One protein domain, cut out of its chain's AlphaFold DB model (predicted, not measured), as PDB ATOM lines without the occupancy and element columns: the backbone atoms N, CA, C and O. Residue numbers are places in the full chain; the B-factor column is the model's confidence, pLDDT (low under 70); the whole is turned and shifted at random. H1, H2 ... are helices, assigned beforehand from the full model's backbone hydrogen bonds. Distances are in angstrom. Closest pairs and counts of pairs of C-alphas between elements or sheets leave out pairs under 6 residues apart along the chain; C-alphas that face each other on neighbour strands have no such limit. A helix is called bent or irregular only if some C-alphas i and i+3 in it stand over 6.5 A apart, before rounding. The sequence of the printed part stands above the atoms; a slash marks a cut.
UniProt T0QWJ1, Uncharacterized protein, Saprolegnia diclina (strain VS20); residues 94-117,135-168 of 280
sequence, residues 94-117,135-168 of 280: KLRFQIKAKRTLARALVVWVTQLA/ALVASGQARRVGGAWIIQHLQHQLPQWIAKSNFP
ATOM      1  N   LYS A  94      80.539 186.654 124.714       96.06
ATOM      2  CA  LYS A  94      81.641 187.097 123.847       96.06
ATOM      3  C   LYS A  94      81.858 188.608 123.923       96.06
ATOM      4  O   LYS A  94      82.992 189.057 124.097       96.06
ATOM      5  N   LEU A  95      80.790 189.399 123.849       97.25
ATOM      6  CA  LEU A  95      80.848 190.858 123.952       97.25
ATOM      7  C   LEU A  95      81.350 191.310 125.326       97.25
ATOM      8  O   LEU A  95      82.228 192.168 125.411       97.25
ATOM      9  N   ARG A  96      80.872 190.695 126.415       97.00
ATOM     10  CA  ARG A  96      81.369 190.982 127.772       97.00
ATOM     11  C   ARG A  96      82.860 190.686 127.905       97.00
ATOM     12  O   ARG A  96      83.593 191.496 128.479       97.00
ATOM     13  N   PHE A  97      83.322 189.569 127.344       95.94
ATOM     14  CA  PHE A  97      84.742 189.229 127.315       95.94
ATOM     15  C   PHE A  97      85.558 190.271 126.538       95.94
ATOM     16  O   PHE A  97      86.569 190.766 127.042       95.94
ATOM     17  N   GLN A  98      85.090 190.676 125.353       95.50
ATOM     18  CA  GLN A  98      85.740 191.715 124.552       95.50
ATOM     19  C   GLN A  98      85.808 193.055 125.291       95.50
ATOM     20  O   GLN A  98      86.873 193.670 125.337       95.50
ATOM     21  N   ILE A  99      84.717 193.484 125.933       96.88
ATOM     22  CA  ILE A  99      84.687 194.708 126.744       96.88
ATOM     23  C   ILE A  99      85.716 194.626 127.873       96.88
ATOM     24  O   ILE A  99      86.467 195.578 128.085       96.88
ATOM     25  N   LYS A 100      85.795 193.493 128.581       95.19
ATOM     26  CA  LYS A 100      86.783 193.295 129.649       95.19
ATOM     27  C   LYS A 100      88.209 193.408 129.106       95.19
ATOM     28  O   LYS A 100      89.001 194.166 129.657       95.19
ATOM     29  N   ALA A 101      88.514 192.735 127.997       90.75
ATOM     30  CA  ALA A 101      89.831 192.786 127.364       90.75
ATOM     31  C   ALA A 101      90.209 194.210 126.914       90.75
ATOM     32  O   ALA A 101      91.312 194.682 127.197       90.75
ATOM     33  N   LYS A 102      89.282 194.927 126.267       92.44
ATOM     34  CA  LYS A 102      89.496 196.311 125.816       92.44
ATOM     35  C   LYS A 102      89.649 197.283 126.985       92.44
ATOM     36  O   LYS A 102      90.506 198.155 126.918       92.44
ATOM     37  N   ARG A 103      88.898 197.110 128.081       94.38
ATOM     38  CA  ARG A 103      89.068 197.907 129.311       94.38
ATOM     39  C   ARG A 103      90.437 197.693 129.944       94.38
ATOM     40  O   ARG A 103      91.070 198.667 130.342       94.38
ATOM     41  N   THR A 104      90.912 196.450 130.014       90.44
ATOM     42  CA  THR A 104      92.261 196.150 130.518       90.44
ATOM     43  C   THR A 104      93.332 196.811 129.651       90.44
ATOM     44  O   THR A 104      94.232 197.456 130.183       90.44
ATOM     45  N   LEU A 105      93.198 196.720 128.323       90.88
ATOM     46  CA  LEU A 105      94.096 197.389 127.379       90.88
ATOM     47  C   LEU A 105      94.083 198.914 127.556       90.88
ATOM     48  O   LEU A 105      95.144 199.522 127.653       90.88
ATOM     49  N   ALA A 106      92.898 199.526 127.634       90.50
ATOM     50  CA  ALA A 106      92.752 200.967 127.809       90.50
ATOM     51  C   ALA A 106      93.404 201.448 129.111       90.50
ATOM     52  O   ALA A 106      94.150 202.416 129.088       90.50
ATOM     53  N   ARG A 107      93.201 200.738 130.230       89.75
ATOM     54  CA  ARG A 107      93.864 201.061 131.507       89.75
ATOM     55  C   ARG A 107      95.384 201.004 131.388       89.75
ATOM     56  O   ARG A 107      96.055 201.925 131.839       89.75
ATOM     57  N   ALA A 108      95.917 199.959 130.756       86.19
ATOM     58  CA  ALA A 108      97.356 199.817 130.556       86.19
ATOM     59  C   ALA A 108      97.935 200.953 129.693       86.19
ATOM     60  O   ALA A 108      98.992 201.489 130.015       86.19
ATOM     61  N   LEU A 109      97.225 201.349 128.631       84.19
ATOM     62  CA  LEU A 109      97.622 202.468 127.777       84.19
ATOM     63  C   LEU A 109      97.517 203.815 128.496       84.19
ATOM     64  O   LEU A 109      98.417 204.629 128.353       84.19
ATOM     65  N   VAL A 110      96.472 204.046 129.296       87.00
ATOM     66  CA  VAL A 110      96.334 205.277 130.089       87.00
ATOM     67  C   VAL A 110      97.484 205.405 131.081       87.00
ATOM     68  O   VAL A 110      98.129 206.445 131.103       87.00
ATOM     69  N   VAL A 111      97.796 204.348 131.839       83.81
ATOM     70  CA  VAL A 111      98.940 204.351 132.770       83.81
ATOM     71  C   VAL A 111     100.230 204.698 132.028       83.81
ATOM     72  O   VAL A 111     100.948 205.607 132.435       83.81
ATOM     73  N   TRP A 112     100.480 204.039 130.899       80.88
ATOM     74  CA  TRP A 112     101.659 204.297 130.078       80.88
ATOM     75  C   TRP A 112     101.735 205.740 129.564       80.88
ATOM     76  O   TRP A 112     102.762 206.394 129.722       80.88
ATOM     77  N   VAL A 113     100.642 206.279 129.017       78.69
ATOM     78  CA  VAL A 113     100.591 207.670 128.544       78.69
ATOM     79  C   VAL A 113     100.788 208.646 129.701       78.69
ATOM     80  O   VAL A 113     101.518 209.616 129.544       78.69
ATOM     81  N   THR A 114     100.199 208.398 130.873       78.50
ATOM     82  CA  THR A 114     100.392 209.272 132.042       78.50
ATOM     83  C   THR A 114     101.827 209.252 132.563       78.50
ATOM     84  O   THR A 114     102.317 210.289 132.998       78.50
ATOM     85  N   GLN A 115     102.525 208.116 132.472       72.44
ATOM     86  CA  GLN A 115     103.955 208.030 132.783       72.44
ATOM     87  C   GLN A 115     104.794 208.817 131.774       72.44
ATOM     88  O   GLN A 115     105.728 209.502 132.168       72.44
ATOM     89  N   LEU A 116     104.430 208.763 130.490       68.25
ATOM     90  CA  LEU A 116     105.119 209.490 129.423       68.25
ATOM     91  C   LEU A 116     104.870 211.009 129.484       68.25
ATOM     92  O   LEU A 116     105.759 211.802 129.197       68.25
ATOM     93  N   ALA A 117     103.650 211.410 129.845       65.94
ATOM     94  CA  ALA A 117     103.213 212.801 129.910       65.94
ATOM     95  C   ALA A 117     103.576 213.492 131.229       65.94
ATOM     96  O   ALA A 117     103.455 214.711 131.315       65.94
ATOM     97  N   ALA A 135     109.676 203.095 127.724       59.97
ATOM     98  CA  ALA A 135     109.578 201.700 128.127       59.97
ATOM     99  C   ALA A 135     108.212 201.166 127.669       59.97
ATOM    100  O   ALA A 135     107.151 201.583 128.141       59.97
ATOM    101  N   LEU A 136     108.237 200.283 126.674       64.56
ATOM    102  CA  LEU A 136     107.034 199.667 126.141       64.56
ATOM    103  C   LEU A 136     106.352 198.834 127.232       64.56
ATOM    104  O   LEU A 136     106.992 198.039 127.920       64.56
ATOM    105  N   VAL A 137     105.031 198.974 127.346       67.19
ATOM    106  CA  VAL A 137     104.220 198.215 128.306       67.19
ATOM    107  C   VAL A 137     104.477 196.708 128.160       67.19
ATOM    108  O   VAL A 137     104.553 196.174 127.049       67.19
ATOM    109  N   ALA A 138     104.567 195.995 129.287       68.69
ATOM    110  CA  ALA A 138     104.829 194.556 129.303       68.69
ATOM    111  C   ALA A 138     103.785 193.748 128.505       68.69
ATOM    112  O   ALA A 138     104.142 192.778 127.839       68.69
ATOM    113  N   SER A 139     102.514 194.170 128.496       76.81
ATOM    114  CA  SER A 139     101.446 193.466 127.771       76.81
ATOM    115  C   SER A 139     101.615 193.551 126.245       76.81
ATOM    116  O   SER A 139     101.754 194.639 125.684       76.81
ATOM    117  N   GLY A 140     101.546 192.407 125.553       77.69
ATOM    118  CA  GLY A 140     101.824 192.325 124.113       77.69
ATOM    119  C   GLY A 140     100.908 193.184 123.230       77.69
ATOM    120  O   GLY A 140     101.378 193.801 122.279       77.69
ATOM    121  N   GLN A 141      99.614 193.289 123.552       78.38
ATOM    122  CA  GLN A 141      98.677 194.109 122.767       78.38
ATOM    123  C   GLN A 141      98.886 195.613 122.990       78.38
ATOM    124  O   GLN A 141      98.894 196.369 122.021       78.38
ATOM    125  N   ALA A 142      99.126 196.057 124.232       78.25
ATOM    126  CA  ALA A 142      99.444 197.464 124.495       78.25
ATOM    127  C   ALA A 142     100.789 197.854 123.874       78.25
ATOM    128  O   ALA A 142     100.907 198.935 123.313       78.25
ATOM    129  N   ARG A 143     101.770 196.942 123.893       81.44
ATOM    130  CA  ARG A 143     103.073 197.126 123.247       81.44
ATOM    131  C   ARG A 143     102.956 197.365 121.747       81.44
ATOM    132  O   ARG A 143     103.630 198.245 121.230       81.44
ATOM    133  N   ARG A 144     102.100 196.612 121.049       82.81
ATOM    134  CA  ARG A 144     101.866 196.803 119.606       82.81
ATOM    135  C   ARG A 144     101.287 198.182 119.308       82.81
ATOM    136  O   ARG A 144     101.772 198.855 118.406       82.81
ATOM    137  N   VAL A 145     100.282 198.600 120.079       83.56
ATOM    138  CA  VAL A 145      99.653 199.922 119.926       83.56
ATOM    139  C   VAL A 145     100.649 201.038 120.253       83.56
ATOM    140  O   VAL A 145     100.792 201.970 119.469       83.56
ATOM    141  N   GLY A 146     101.386 200.914 121.360       80.44
ATOM    142  CA  GLY A 146     102.420 201.874 121.752       80.44
ATOM    143  C   GLY A 146     103.554 201.969 120.730       80.44
ATOM    144  O   GLY A 146     103.944 203.066 120.356       80.44
ATOM    145  N   GLY A 147     104.032 200.837 120.205       80.75
ATOM    146  CA  GLY A 147     105.060 200.805 119.162       80.75
ATOM    147  C   GLY A 147     104.604 201.460 117.858       80.75
ATOM    148  O   GLY A 147     105.343 202.260 117.292       80.75
ATOM    149  N   ALA A 148     103.372 201.189 117.414       84.00
ATOM    150  CA  ALA A 148     102.799 201.853 116.244       84.00
ATOM    151  C   ALA A 148     102.704 203.374 116.444       84.00
ATOM    152  O   ALA A 148     103.085 204.135 115.557       84.00
ATOM    153  N   TRP A 149     102.270 203.812 117.630       83.38
ATOM    154  CA  TRP A 149     102.207 205.229 117.980       83.38
ATOM    155  C   TRP A 149     103.592 205.889 117.984       83.38
ATOM    156  O   TRP A 149     103.746 206.951 117.391       83.38
ATOM    157  N   ILE A 150     104.614 205.247 118.570       79.44
ATOM    158  CA  ILE A 150     106.000 205.753 118.571       79.44
ATOM    159  C   ILE A 150     106.517 205.901 117.140       79.44
ATOM    160  O   ILE A 150     107.069 206.943 116.796       79.44
ATOM    161  N   ILE A 151     106.322 204.887 116.293       82.75
ATOM    162  CA  ILE A 151     106.763 204.923 114.893       82.75
ATOM    163  C   ILE A 151     106.072 206.061 114.142       82.75
ATOM    164  O   ILE A 151     106.743 206.830 113.455       82.75
ATOM    165  N   GLN A 152     104.757 206.211 114.301       83.38
ATOM    166  CA  GLN A 152     104.003 207.291 113.672       83.38
ATOM    167  C   GLN A 152     104.488 208.667 114.153       83.38
ATOM    168  O   GLN A 152     104.691 209.578 113.350       83.38
ATOM    169  N   HIS A 153     104.741 208.813 115.455       78.62
ATOM    170  CA  HIS A 153     105.292 210.045 116.010       78.62
ATOM    171  C   HIS A 153     106.676 210.353 115.449       78.62
ATOM    172  O   HIS A 153     106.930 211.487 115.043       78.62
ATOM    173  N   LEU A 154     107.557 209.352 115.382       77.56
ATOM    174  CA  LEU A 154     108.880 209.496 114.788       77.56
ATOM    175  C   LEU A 154     108.766 209.921 113.330       77.56
ATOM    176  O   LEU A 154     109.419 210.880 112.957       77.56
ATOM    177  N   GLN A 155     107.904 209.300 112.528       82.00
ATOM    178  CA  GLN A 155     107.724 209.659 111.118       82.00
ATOM    179  C   GLN A 155     107.310 211.123 110.925       82.00
ATOM    180  O   GLN A 155     107.872 211.805 110.069       82.00
ATOM    181  N   HIS A 156     106.374 211.630 111.730       80.50
ATOM    182  CA  HIS A 156     105.937 213.026 111.629       80.50
ATOM    183  C   HIS A 156     106.967 214.025 112.167       80.50
ATOM    184  O   HIS A 156     107.066 215.143 111.668       80.50
ATOM    185  N   GLN A 157     107.737 213.638 113.184       76.12
ATOM    186  CA  GLN A 157     108.756 214.494 113.787       76.12
ATOM    187  C   GLN A 157     110.072 214.468 112.998       76.12
ATOM    188  O   GLN A 157     110.780 215.472 112.952       76.12
ATOM    189  N   LEU A 158     110.387 213.366 112.317       78.00
ATOM    190  CA  LEU A 158     111.663 213.130 111.646       78.00
ATOM    191  C   LEU A 158     112.102 214.290 110.735       78.00
ATOM    192  O   LEU A 158     113.247 214.707 110.873       78.00
ATOM    193  N   PRO A 159     111.253 214.905 109.886       76.75
ATOM    194  CA  PRO A 159     111.673 216.035 109.053       76.75
ATOM    195  C   PRO A 159     112.142 217.253 109.857       76.75
ATOM    196  O   PRO A 159     113.105 217.914 109.473       76.75
ATOM    197  N   GLN A 160     111.492 217.544 110.989       74.88
ATOM    198  CA  GLN A 160     111.876 218.654 111.865       74.88
ATOM    199  C   GLN A 160     113.196 218.362 112.575       74.88
ATOM    200  O   GLN A 160     114.031 219.250 112.724       74.88
ATOM    201  N   TRP A 161     113.398 217.116 112.998       71.25
ATOM    202  CA  TRP A 161     114.634 216.691 113.643       71.25
ATOM    203  C   TRP A 161     115.789 216.654 112.646       71.25
ATOM    204  O   TRP A 161     116.850 217.160 112.976       71.25
ATOM    205  N   ILE A 162     115.551 216.184 111.417       71.50
ATOM    206  CA  ILE A 162     116.499 216.262 110.296       71.50
ATOM    207  C   ILE A 162     116.848 217.721 109.975       71.50
ATOM    208  O   ILE A 162     117.993 218.020 109.657       71.50
ATOM    209  N   ALA A 163     115.885 218.642 110.056       71.75
ATOM    210  CA  ALA A 163     116.138 220.066 109.835       71.75
ATOM    211  C   ALA A 163     116.929 220.724 110.980       71.75
ATOM    212  O   ALA A 163     117.696 221.647 110.728       71.75
ATOM    213  N   LYS A 164     116.734 220.268 112.225       69.75
ATOM    214  CA  LYS A 164     117.456 220.748 113.417       69.75
ATOM    215  C   LYS A 164     118.848 220.149 113.546       69.75
ATOM    216  O   LYS A 164     119.762 220.803 114.037       69.75
ATOM    217  N   SER A 165     119.013 218.894 113.154       60.72
ATOM    218  CA  SER A 165     120.333 218.327 112.962       60.72
ATOM    219  C   SER A 165     120.978 219.073 111.806       60.72
ATOM    220  O   SER A 165     120.372 219.195 110.746       60.72
ATOM    221  N   ASN A 166     122.212 219.529 111.979       55.69
ATOM    222  CA  ASN A 166     123.006 220.132 110.907       55.69
ATOM    223  C   ASN A 166     123.423 219.085 109.851       55.69
ATOM    224  O   ASN A 166     124.564 219.082 109.391       55.69
ATOM    225  N   PHE A 167     122.533 218.149 109.498       56.25
ATOM    226  CA  PHE A 167     122.753 217.239 108.393       56.25
ATOM    227  C   PHE A 167     122.844 218.081 107.121       56.25
ATOM    228  O   PHE A 167     121.937 218.877 106.851       56.25
ATOM    229  N   PRO A 168     123.931 217.943 106.343       56.81
ATOM    230  CA  PRO A 168     124.104 218.716 105.130       56.81
ATOM    231  C   PRO A 168     122.946 218.400 104.182       56.81
ATOM    232  O   PRO A 168     122.831 217.291 103.659       56.81
TER     233      PRO A 168
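What this domain is: This is residues 94 to 117 and 135 to 168 of the 280 residues of an uncharacterized protein of Saprolegnia diclina (strain VS20) (UniProt T0QWJ1). Two long helices lie staggered along a rod: residues 141 to 146 of H2 pack on residues 105 to 109 of H1, while residues 94 to 101 and 151 to 168 stick out. The printed part has 58 residues with two named helices, H1 then H2, and no named strand; its class is all helix. It is only just extended, close to loose, with a radius of gyration of the C-alphas of 15.9 A and spans of 56 by 21 by 15 A.

How they stand to each other: Start with H1, residues 94 to 117; it touches H2, residues 140 to 164, through residues 105 to 109 and 141 to 146 alone. Look at their closest C-alphas, Leu 105 and Ala 142, 6.1 A apart. They run the same way at a tilt of 37 degrees, only just steep. Every O i to N i+4 pair is within hydrogen-bond range in H1, and 19 of 21 in H2.

Where its parts are: Find C-alpha 94 at (81.641, 187.097, 123.847); H1 runs 34.1 A to C-alpha 117. H2 runs 34.2 A to C-alpha 164 at (117.456, 220.748, 113.417), with a kink of 46 degrees near residue 157; it is only just irregular, C-alphas 156 and 159 being 7.0 A apart.

The domain as a whole: The C-alphas of Lys 94 and Pro 168, the two farthest apart, are 56.2 A apart. Across the cut, residues 118 to 134 are not printed, and C-alphas 117 and 135 are 12.9 A apart. The pLDDT is under 70 at residues 116 to 117, 135 to 138 and 164 to 168.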